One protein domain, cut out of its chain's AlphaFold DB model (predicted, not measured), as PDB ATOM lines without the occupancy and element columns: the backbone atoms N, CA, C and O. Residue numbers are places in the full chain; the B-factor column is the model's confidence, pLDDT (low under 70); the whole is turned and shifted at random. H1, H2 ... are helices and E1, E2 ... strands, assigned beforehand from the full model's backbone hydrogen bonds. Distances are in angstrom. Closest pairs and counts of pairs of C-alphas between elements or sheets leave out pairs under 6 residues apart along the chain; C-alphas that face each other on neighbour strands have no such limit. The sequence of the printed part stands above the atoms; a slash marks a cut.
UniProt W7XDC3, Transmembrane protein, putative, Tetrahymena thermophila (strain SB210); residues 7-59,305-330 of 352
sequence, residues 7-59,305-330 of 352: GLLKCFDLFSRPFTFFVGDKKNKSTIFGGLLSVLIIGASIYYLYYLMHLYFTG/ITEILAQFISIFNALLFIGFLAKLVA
ATOM      1  N   GLY A   7     287.478 248.583 260.582       57.72
ATOM      2  CA  GLY A   7     288.425 248.407 261.685       57.72
ATOM      3  C   GLY A   7     289.034 247.003 261.743       57.72
ATOM      4  O   GLY A   7     290.226 246.867 261.996       57.72
ATOM      5  N   LEU A   8     288.256 245.972 261.414       60.41
ATOM      6  CA  LEU A   8     288.642 244.566 261.541       60.41
ATOM      7  C   LEU A   8     289.643 244.154 260.445       60.41
ATOM      8  O   LEU A   8     290.647 243.506 260.727       60.41
ATOM      9  N   LEU A   9     289.455 244.643 259.214       61.44
ATOM     10  CA  LEU A   9     290.408 244.453 258.105       61.44
ATOM     11  C   LEU A   9     291.776 245.100 258.375       61.44
ATOM     12  O   LEU A   9     292.802 244.568 257.967       61.44
ATOM     13  N   LYS A  10     291.805 246.226 259.095       59.50
ATOM     14  CA  LYS A  10     293.052 246.895 259.492       59.50
ATOM     15  C   LYS A  10     293.849 246.111 260.539       59.50
ATOM     16  O   LYS A  10     295.055 246.322 260.637       59.50
ATOM     17  N   CYS A  11     293.213 245.227 261.312       65.12
ATOM     18  CA  CYS A  11     293.893 244.375 262.293       65.12
ATOM     19  C   CYS A  11     294.644 243.200 261.649       65.12
ATOM     20  O   CYS A  11     295.610 242.718 262.229       65.12
ATOM     21  N   PHE A  12     294.239 242.770 260.449       68.19
ATOM     22  CA  PHE A  12     294.848 241.648 259.722       68.19
ATOM     23  C   PHE A  12     295.928 242.073 258.714       68.19
ATOM     24  O   PHE A  12     296.380 241.256 257.917       68.19
ATOM     25  N   ASP A  13     296.350 243.339 258.735       73.56
ATOM     26  CA  ASP A  13     297.412 243.856 257.870       73.56
ATOM     27  C   ASP A  13     298.798 243.348 258.323       73.56
ATOM     28  O   ASP A  13     299.496 243.998 259.112       73.56
ATOM     29  N   LEU A  14     299.206 242.187 257.785       72.88
ATOM     30  CA  LEU A  14     300.541 241.584 257.961       72.88
ATOM     31  C   LEU A  14     301.666 242.507 257.470       72.88
ATOM     32  O   LEU A  14     302.824 242.350 257.855       72.88
ATOM     33  N   PHE A  15     301.331 243.480 256.625       76.81
ATOM     34  CA  PHE A  15     302.267 244.399 256.000       76.81
ATOM     35  C   PHE A  15     302.248 245.788 256.644       76.81
ATOM     36  O   PHE A  15     302.913 246.690 256.134       76.81
ATOM     37  N   SER A  16     301.596 245.970 257.795       70.56
ATOM     38  CA  SER A  16     301.603 247.245 258.520       70.56
ATOM     39  C   SER A  16     303.030 247.715 258.874       70.56
ATOM     40  O   SER A  16     303.967 246.919 259.022       70.56
ATOM     41  N   ARG A  17     303.244 249.038 258.951       66.31
ATOM     42  CA  ARG A  17     304.516 249.632 259.408       66.31
ATOM     43  C   ARG A  17     304.322 250.540 260.613       66.31
ATOM     44  O   ARG A  17     303.328 251.270 260.638       66.31
ATOM     45  N   PRO A  18     305.304 250.591 261.532       60.53
ATOM     46  CA  PRO A  18     305.419 251.690 262.477       60.53
ATOM     47  C   PRO A  18     305.721 252.975 261.711       60.53
ATOM     48  O   PRO A  18     306.710 253.062 260.989       60.53
ATOM     49  N   PHE A  19     304.855 253.969 261.864       59.94
ATOM     50  CA  PHE A  19     305.074 255.323 261.386       59.94
ATOM     51  C   PHE A  19     305.300 256.239 262.594       59.94
ATOM     52  O   PHE A  19     304.575 256.171 263.591       59.94
ATOM     53  N   THR A  20     306.319 257.090 262.512       53.19
ATOM     54  CA  THR A  20     306.618 258.121 263.513       53.19
ATOM     55  C   THR A  20     306.417 259.488 262.892       53.19
ATOM     56  O   THR A  20     307.084 259.821 261.913       53.19
ATOM     57  N   PHE A  21     305.546 260.300 263.484       56.06
ATOM     58  CA  PHE A  21     305.642 261.745 263.308       56.06
ATOM     59  C   PHE A  21     306.825 262.261 264.135       56.06
ATOM     60  O   PHE A  21     307.178 261.660 265.147       56.06
ATOM     61  N   PHE A  22     307.407 263.401 263.751       56.28
ATOM     62  CA  PHE A  22     308.447 264.082 264.540       56.28
ATOM     63  C   PHE A  22     307.967 264.525 265.944       56.28
ATOM     64  O   PHE A  22     308.761 265.037 266.727       56.28
ATOM     65  N   VAL A  23     306.691 264.303 266.282       49.38
ATOM     66  CA  VAL A  23     306.090 264.554 267.593       49.38
ATOM     67  C   VAL A  23     305.179 263.368 267.963       49.38
ATOM     68  O   VAL A  23     304.126 263.187 267.352       49.38
ATOM     69  N   GLY A  24     305.575 262.565 268.958       54.19
ATOM     70  CA  GLY A  24     304.737 261.531 269.595       54.19
ATOM     71  C   GLY A  24     305.149 260.063 269.381       54.19
ATOM     72  O   GLY A  24     306.056 259.749 268.609       54.19
ATOM     73  N   ASP A  25     304.466 259.162 270.098       52.56
ATOM     74  CA  ASP A  25     304.739 257.717 270.122       52.56
ATOM     75  C   ASP A  25     304.563 257.029 268.757       52.56
ATOM     76  O   ASP A  25     303.681 257.374 267.962       52.56
ATOM     77  N   LYS A  26     305.375 255.990 268.512       55.09
ATOM     78  CA  LYS A  26     305.307 255.109 267.332       55.09
ATOM     79  C   LYS A  26     303.894 254.532 267.175       55.09
ATOM     80  O   LYS A  26     303.462 253.737 268.007       55.09
ATOM     81  N   LYS A  27     303.193 254.860 266.084       59.28
ATOM     82  CA  LYS A  27     301.895 254.248 265.741       59.28
ATOM     83  C   LYS A  27     302.017 253.436 264.460       59.28
ATOM     84  O   LYS A  27     302.512 253.933 263.452       59.28
ATOM     85  N   ASN A  28     301.542 252.192 264.471       60.53
ATOM     86  CA  ASN A  28     301.490 251.381 263.256       60.53
ATOM     87  C   ASN A  28     300.372 251.893 262.340       60.53
ATOM     88  O   ASN A  28     299.205 251.900 262.731       60.53
ATOM     89  N   LYS A  29     300.710 252.321 261.119       66.00
ATOM     90  CA  LYS A  29     299.710 252.670 260.105       66.00
ATOM     91  C   LYS A  29     299.337 251.396 259.356       66.00
ATOM     92  O   LYS A  29     300.053 250.975 258.452       66.00
ATOM     93  N   SER A  30     298.228 250.781 259.754       64.25
ATOM     94  CA  SER A  30     297.591 249.718 258.981       64.25
ATOM     95  C   SER A  30     296.665 250.305 257.921       64.25
ATOM     96  O   SER A  30     295.959 251.299 258.137       64.25
ATOM     97  N   THR A  31     296.683 249.699 256.740       71.00
ATOM     98  CA  THR A  31     295.887 250.136 255.595       71.00
ATOM     99  C   THR A  31     294.817 249.102 255.276       71.00
ATOM    100  O   THR A  31     295.007 247.904 255.452       71.00
ATOM    101  N   ILE A  32     293.663 249.563 254.785       70.44
ATOM    102  CA  ILE A  32     292.591 248.657 254.338       70.44
ATOM    103  C   ILE A  32     293.087 247.806 253.156       70.44
ATOM    104  O   ILE A  32     292.738 246.635 253.057       70.44
ATOM    105  N   PHE A  33     293.940 248.381 252.302       73.25
ATOM    106  CA  PHE A  33     294.571 247.683 251.183       73.25
ATOM    107  C   PHE A  33     295.532 246.578 251.650       73.25
ATOM    108  O   PHE A  33     295.417 245.448 251.185       73.25
ATOM    109  N   GLY A  34     296.413 246.861 252.616       73.56
ATOM    110  CA  GLY A  34     297.317 245.868 253.213       73.56
ATOM    111  C   GLY A  34     296.574 244.748 253.944       73.56
ATOM    112  O   GLY A  34     296.914 243.574 253.792       73.56
ATOM    113  N   GLY A  35     295.488 245.086 254.646       78.94
ATOM    114  CA  GLY A  35     294.568 244.116 255.242       78.94
ATOM    115  C   GLY A  35     293.889 243.208 254.212       78.94
ATOM    116  O   GLY A  35     293.886 241.990 254.368       78.94
ATOM    117  N   LEU A  36     293.370 243.775 253.117       84.12
ATOM    118  CA  LEU A  36     292.747 243.005 252.033       84.12
ATOM    119  C   LEU A  36     293.760 242.090 251.329       84.12
ATOM    120  O   LEU A  36     293.465 240.922 251.090       84.12
ATOM    121  N   LEU A  37     294.968 242.591 251.058       84.50
ATOM    122  CA  LEU A  37     296.058 241.813 250.468       84.50
ATOM    123  C   LEU A  37     296.486 240.650 251.374       84.50
ATOM    124  O   LEU A  37     296.709 239.541 250.896       84.50
ATOM    125  N   SER A  38     296.542 240.884 252.684       86.25
ATOM    126  CA  SER A  38     296.876 239.870 253.687       86.25
ATOM    127  C   SER A  38     295.814 238.768 253.753       86.25
ATOM    128  O   SER A  38     296.155 237.587 253.740       86.25
ATOM    129  N   VAL A  39     294.527 239.134 253.737       88.88
ATOM    130  CA  VAL A  39     293.414 238.172 253.676       88.88
ATOM    131  C   VAL A  39     293.462 237.348 252.387       88.88
ATOM    132  O   VAL A  39     293.274 236.135 252.443       88.88
ATOM    133  N   LEU A  40     293.756 237.970 251.240       89.94
ATOM    134  CA  LEU A  40     293.906 237.254 249.969       89.94
ATOM    135  C   LEU A  40     295.074 236.266 249.995       89.94
ATOM    136  O   LEU A  40     294.895 235.117 249.602       89.94
ATOM    137  N   ILE A  41     296.245 236.685 250.484       91.06
ATOM    138  CA  ILE A  41     297.429 235.819 250.566       91.06
ATOM    139  C   ILE A  41     297.163 234.638 251.499       91.06
ATOM    140  O   ILE A  41     297.389 233.494 251.104       91.06
ATOM    141  N   ILE A  42     296.634 234.877 252.704       90.94
ATOM    142  CA  ILE A  42     296.317 233.800 253.651       90.94
ATOM    143  C   ILE A  42     295.251 232.868 253.062       90.94
ATOM    144  O   ILE A  42     295.417 231.651 253.096       90.94
ATOM    145  N   GLY A  43     294.179 233.423 252.489       92.62
ATOM    146  CA  GLY A  43     293.080 232.650 251.911       92.62
ATOM    147  C   GLY A  43     293.533 231.755 250.756       92.62
ATOM    148  O   GLY A  43     293.246 230.558 250.759       92.62
ATOM    149  N   ALA A  44     294.303 232.306 249.814       92.88
ATOM    150  CA  ALA A  44     294.896 231.544 248.718       92.88
ATOM    151  C   ALA A  44     295.839 230.443 249.230       92.88
ATOM    152  O   ALA A  44     295.818 229.325 248.721       92.88
ATOM    153  N   SER A  45     296.621 230.734 250.273       94.12
ATOM    154  CA  SER A  45     297.560 229.773 250.863       94.12
ATOM    155  C   SER A  45     296.841 228.609 251.546       94.12
ATOM    156  O   SER A  45     297.186 227.457 251.305       94.12
ATOM    157  N   ILE A  46     295.808 228.881 252.350       94.38
ATOM    158  CA  ILE A  46     295.006 227.836 253.007       94.38
ATOM    159  C   ILE A  46     294.302 226.968 251.963       94.38
ATOM    160  O   ILE A  46     294.314 225.741 252.076       94.38
ATOM    161  N   TYR A  47     293.723 227.587 250.931       95.19
ATOM    162  CA  TYR A  47     293.093 226.856 249.834       95.19
ATOM    163  C   TYR A  47     294.093 225.937 249.122       95.19
ATOM    164  O   TYR A  47     293.800 224.768 248.871       95.19
ATOM    165  N   TYR A  48     295.299 226.438 248.849       95.00
ATOM    166  CA  TYR A  48     296.350 225.653 248.215       95.00
ATOM    167  C   TYR A  48     296.857 224.506 249.102       95.00
ATOM    168  O   TYR A  48     297.026 223.391 248.613       95.00
ATOM    169  N   LEU A  49     297.028 224.732 250.409       95.88
ATOM    170  CA  LEU A  49     297.377 223.669 251.354       95.88
ATOM    171  C   LEU A  49     296.301 222.580 251.388       95.88
ATOM    172  O   LEU A  49     296.626 221.399 251.319       95.88
ATOM    173  N   TYR A  50     295.025 222.966 251.453       96.00
ATOM    174  CA  TYR A  50     293.914 222.016 251.397       96.00
ATOM    175  C   TYR A  50     293.953 221.183 250.110       96.00
ATOM    176  O   TYR A  50     293.819 219.961 250.159       96.00
ATOM    177  N   TYR A  51     294.194 221.828 248.968       95.56
ATOM    178  CA  TYR A  51     294.344 221.151 247.682       95.56
ATOM    179  C   TYR A  51     295.507 220.144 247.678       95.56
ATOM    180  O   TYR A  51     295.318 218.997 247.271       95.56
ATOM    181  N   LEU A  52     296.683 220.533 248.179       94.69
ATOM    182  CA  LEU A  52     297.844 219.644 248.283       94.69
ATOM    183  C   LEU A  52     297.580 218.445 249.203       94.69
ATOM    184  O   LEU A  52     297.894 217.312 248.846       94.69
ATOM    185  N   MET A  53     296.950 218.673 250.355       94.44
ATOM    186  CA  MET A  53     296.592 217.600 251.285       94.44
ATOM    187  C   MET A  53     295.552 216.655 250.678       94.44
ATOM    188  O   MET A  53     295.646 215.442 250.850       94.44
ATOM    189  N   HIS A  54     294.589 217.184 249.916       94.56
ATOM    190  CA  HIS A  54     293.638 216.358 249.181       94.56
ATOM    191  C   HIS A  54     294.340 215.470 248.145       94.56
ATOM    192  O   HIS A  54     294.063 214.274 248.094       94.56
ATOM    193  N   LEU A  55     295.273 216.009 247.351       92.56
ATOM    194  CA  LEU A  55     296.061 215.212 246.401       92.56
ATOM    195  C   LEU A  55     296.870 214.112 247.100       92.56
ATOM    196  O   LEU A  55     296.878 212.977 246.627       92.56
ATOM    197  N   TYR A  56     297.497 214.441 248.232       91.88
ATOM    198  CA  TYR A  56     298.297 213.508 249.020       91.88
ATOM    199  C   TYR A  56     297.463 212.329 249.540       91.88
ATOM    200  O   TYR A  56     297.746 211.180 249.218       91.88
ATOM    201  N   PHE A  57     296.381 212.602 250.276       89.25
ATOM    202  CA  PHE A  57     295.555 211.540 250.866       89.25
ATOM    203  C   PHE A  57     294.717 210.766 249.845       89.25
ATOM    204  O   PHE A  57     294.251 209.673 250.152       89.25
ATOM    205  N   THR A  58     294.516 211.311 248.641       88.12
ATOM    206  CA  THR A  58     293.872 210.574 247.543       88.12
ATOM    207  C   THR A  58     294.853 209.790 246.671       88.12
ATOM    208  O   THR A  58     294.421 209.231 245.667       88.12
ATOM    209  N   GLY A  59     296.146 209.738 247.026       83.50
ATOM    210  CA  GLY A  59     297.157 208.977 246.282       83.50
ATOM    211  C   GLY A  59     297.413 209.513 244.871       83.50
ATOM    212  O   GLY A  59     297.884 208.792 244.001       83.50
ATOM    213  N   ILE A 305     304.836 213.500 253.858       92.38
ATOM    214  CA  ILE A 305     304.037 214.689 254.165       92.38
ATOM    215  C   ILE A 305     304.931 215.929 254.317       92.38
ATOM    216  O   ILE A 305     304.544 217.030 253.937       92.38
ATOM    217  N   THR A 306     306.162 215.756 254.805       92.06
ATOM    218  CA  THR A 306     307.156 216.828 254.951       92.06
ATOM    219  C   THR A 306     307.526 217.465 253.612       92.06
ATOM    220  O   THR A 306     307.700 218.682 253.563       92.06
ATOM    221  N   GLU A 307     307.575 216.691 252.522       91.06
ATOM    222  CA  GLU A 307     307.792 217.219 251.170       91.06
ATOM    223  C   GLU A 307     306.611 218.085 250.716       91.06
ATOM    224  O   GLU A 307     306.807 219.176 250.176       91.06
ATOM    225  N   ILE A 308     305.381 217.654 251.014       93.38
ATOM    226  CA  ILE A 308     304.162 218.413 250.702       93.38
ATOM    227  C   ILE A 308     304.122 219.730 251.483       93.38
ATOM    228  O   ILE A 308     303.837 220.790 250.919       93.38
ATOM    229  N   LEU A 309     304.466 219.695 252.776       93.44
ATOM    230  CA  LEU A 309     304.570 220.902 253.597       93.44
ATOM    231  C   LEU A 309     305.680 221.833 253.091       93.44
ATOM    232  O   LEU A 309     305.486 223.048 253.079       93.44
ATOM    233  N   ALA A 310     306.818 221.297 252.647       93.19
ATOM    234  CA  ALA A 310     307.896 222.100 252.077       93.19
ATOM    235  C   ALA A 310     307.458 222.804 250.780       93.19
ATOM    236  O   ALA A 310     307.713 224.000 250.613       93.19
ATOM    237  N   GLN A 311     306.732 222.105 249.898       92.56
ATOM    238  CA  GLN A 311     306.145 222.695 248.692       92.56
ATOM    239  C   GLN A 311     305.157 223.819 249.035       92.56
ATOM    240  O   GLN A 311     305.208 224.898 248.436       92.56
ATOM    241  N   PHE A 312     304.299 223.600 250.036       95.25
ATOM    242  CA  PHE A 312     303.392 224.628 250.547       95.25
ATOM    243  C   PHE A 312     304.149 225.859 251.070       95.25
ATOM    244  O   PHE A 312     303.839 226.980 250.665       95.25
ATOM    245  N   ILE A 313     305.158 225.662 251.926       93.81
ATOM    246  CA  ILE A 313     305.954 226.749 252.517       93.81
ATOM    247  C   ILE A 313     306.647 227.572 251.426       93.81
ATOM    248  O   ILE A 313     306.679 228.800 251.516       93.81
ATOM    249  N   SER A 314     307.164 226.926 250.379       93.62
ATOM    250  CA  SER A 314     307.794 227.611 249.247       93.62
ATOM    251  C   SER A 314     306.835 228.596 248.563       93.62
ATOM    252  O   SER A 314     307.157 229.776 248.397       93.62
ATOM    253  N   ILE A 315     305.613 228.153 248.247       92.25
ATOM    254  CA  ILE A 315     304.601 228.998 247.594       92.25
ATOM    255  C   ILE A 315     304.072 230.075 248.546       92.25
ATOM    256  O   ILE A 315     303.921 231.230 248.141       92.25
ATOM    257  N   PHE A 316     303.855 229.739 249.817       93.56
ATOM    258  CA  PHE A 316     303.475 230.711 250.841       93.56
ATOM    259  C   PHE A 316     304.510 231.840 250.963       93.56
ATOM    260  O   PHE A 316     304.149 233.018 250.935       93.56
ATOM    261  N   ASN A 317     305.801 231.503 251.010       93.50
ATOM    262  CA  ASN A 317     306.883 232.485 251.066       93.50
ATOM    263  C   ASN A 317     306.946 233.354 249.802       93.50
ATOM    264  O   ASN A 317     307.162 234.562 249.909       93.50
ATOM    265  N   ALA A 318     306.708 232.782 248.618       93.38
ATOM    266  CA  ALA A 318     306.632 233.551 247.376       93.38
ATOM    267  C   ALA A 318     305.475 234.571 247.401       93.38
ATOM    268  O   ALA A 318     305.661 235.732 247.033       93.38
ATOM    269  N   LEU A 319     304.299 234.176 247.901       91.75
ATOM    270  CA  LEU A 319     303.153 235.079 248.063       91.75
ATOM    271  C   LEU A 319     303.428 236.184 249.090       91.75
ATOM    272  O   LEU A 319     303.103 237.347 248.845       91.75
ATOM    273  N   LEU A 320     304.071 235.854 250.215       91.00
ATOM    274  CA  LEU A 320     304.509 236.848 251.196       91.00
ATOM    275  C   LEU A 320     305.523 237.832 250.605       91.00
ATOM    276  O   LEU A 320     305.435 239.028 250.881       91.00
ATOM    277  N   PHE A 321     306.453 237.359 249.772       90.94
ATOM    278  CA  PHE A 321     307.426 238.212 249.094       90.94
ATOM    279  C   PHE A 321     306.748 239.192 248.127       90.94
ATOM    280  O   PHE A 321     307.068 240.380 248.132       90.94
ATOM    281  N   ILE A 322     305.746 238.739 247.368       88.31
ATOM    282  CA  ILE A 322     304.913 239.621 246.535       88.31
ATOM    283  C   ILE A 322     304.196 240.661 247.401       88.31
ATOM    284  O   ILE A 322     304.203 241.849 247.075       88.31
ATOM    285  N   GLY A 323     303.617 240.240 248.529       86.06
ATOM    286  CA  GLY A 323     302.976 241.155 249.472       86.06
ATOM    287  C   GLY A 323     303.945 242.198 250.043       86.06
ATOM    288  O   GLY A 323     303.608 243.378 250.152       86.06
ATOM    289  N   PHE A 324     305.186 241.795 250.313       86.19
ATOM    290  CA  PHE A 324     306.257 242.693 250.735       86.19
ATOM    291  C   PHE A 324     306.675 243.684 249.634       86.19
ATOM    292  O   PHE A 324     306.875 244.863 249.923       86.19
ATOM    293  N   LEU A 325     306.754 243.267 248.367       85.62
ATOM    294  CA  LEU A 325     307.017 244.183 247.249       85.62
ATOM    295  C   LEU A 325     305.869 245.180 247.044       85.62
ATOM    296  O   LEU A 325     306.112 246.377 246.891       85.62
ATOM    297  N   ALA A 326     304.620 244.710 247.103       81.94
ATOM    298  CA  ALA A 326     303.439 245.568 247.023       81.94
ATOM    299  C   ALA A 326     303.438 246.625 248.138       81.94
ATOM    300  O   ALA A 326     303.098 247.786 247.903       81.94
ATOM    301  N   LYS A 327     303.896 246.245 249.336       78.81
ATOM    302  CA  LYS A 327     304.123 247.167 250.450       78.81
ATOM    303  C   LYS A 327     305.169 248.239 250.117       78.81
ATOM    304  O   LYS A 327     304.902 249.412 250.361       78.81
ATOM    305  N   LEU A 328     306.323 247.882 249.543       80.56
ATOM    306  CA  LEU A 328     307.357 248.863 249.167       80.56
ATOM    307  C   LEU A 328     306.860 249.877 248.127       80.56
ATOM    308  O   LEU A 328     307.156 251.065 248.233       80.56
ATOM    309  N   VAL A 329     306.073 249.425 247.149       78.12
ATOM    310  CA  VAL A 329     305.464 250.312 246.144       78.12
ATOM    311  C   VAL A 329     304.419 251.233 246.781       78.12
ATOM    312  O   VAL A 329     304.396 252.428 246.510       78.12
ATOM    313  N   ALA A 330     303.575 250.717 247.675       74.88
ATOM    314  CA  ALA A 330     302.610 251.556 248.386       74.88
ATOM    315  C   ALA A 330     303.302 252.635 249.242       74.88
ATOM    316  O   ALA A 330     302.815 253.761 249.345       74.88
TER     317      ALA A 330
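What this domain is: This is residues 7 to 59 and 305 to 330 of the 352 residues of the protein "Transmembrane protein, putative" of Tetrahymena thermophila (strain SB210) (UniProt W7XDC3). Two long helices, H2 and H3, lie side by side and run opposite ways along a rod. Near one end the short helix H1 packs on H2, and the loop of the small hairpin E1-E2 makes the tip. The printed part has 79 residues, in the order H1, E1, E2, H2, H3; the two-stranded sheet is antiparallel. It is mostly helix and loose, with a radius of gyration of the C-alphas of 16.3 A, and spans 60 by 22 by 20 A.

Where its parts are: H1, residues 7 to 11, begins at C-alpha 7 (288.425, 248.407, 261.685). E1 is residues 17 to 19 and E2 residues 27 to 29. H2, residues 32 to 57, measures 37.4 A; H3, residues 305 to 330, measures 37.3 A and ends at C-alpha 330 (302.610, 251.556, 248.386).

How they stand to each other: H1 touches residues 32 to 36 of H2 alone; the closest C-alphas, of Leu 9 and Gly 35, are 5.1 A apart. In the hairpin E1-E2, N 19 and O 27 are within hydrogen-bond range at 2.8 A. H2 and H3 touch at a shallow tilt of 15 degrees, closest at C-alphas Ser 45 and Phe 316, 6.0 A. In H1, H2 and H3 every O i to N i+4 pair is within hydrogen-bond range.

The domain as a whole: Residues 60 to 304 are not printed; C-alphas 59 and 305 are 11.9 A apart. No link printed whole is long. Residues 7 to 12 and 17 to 30 have pLDDT under 70.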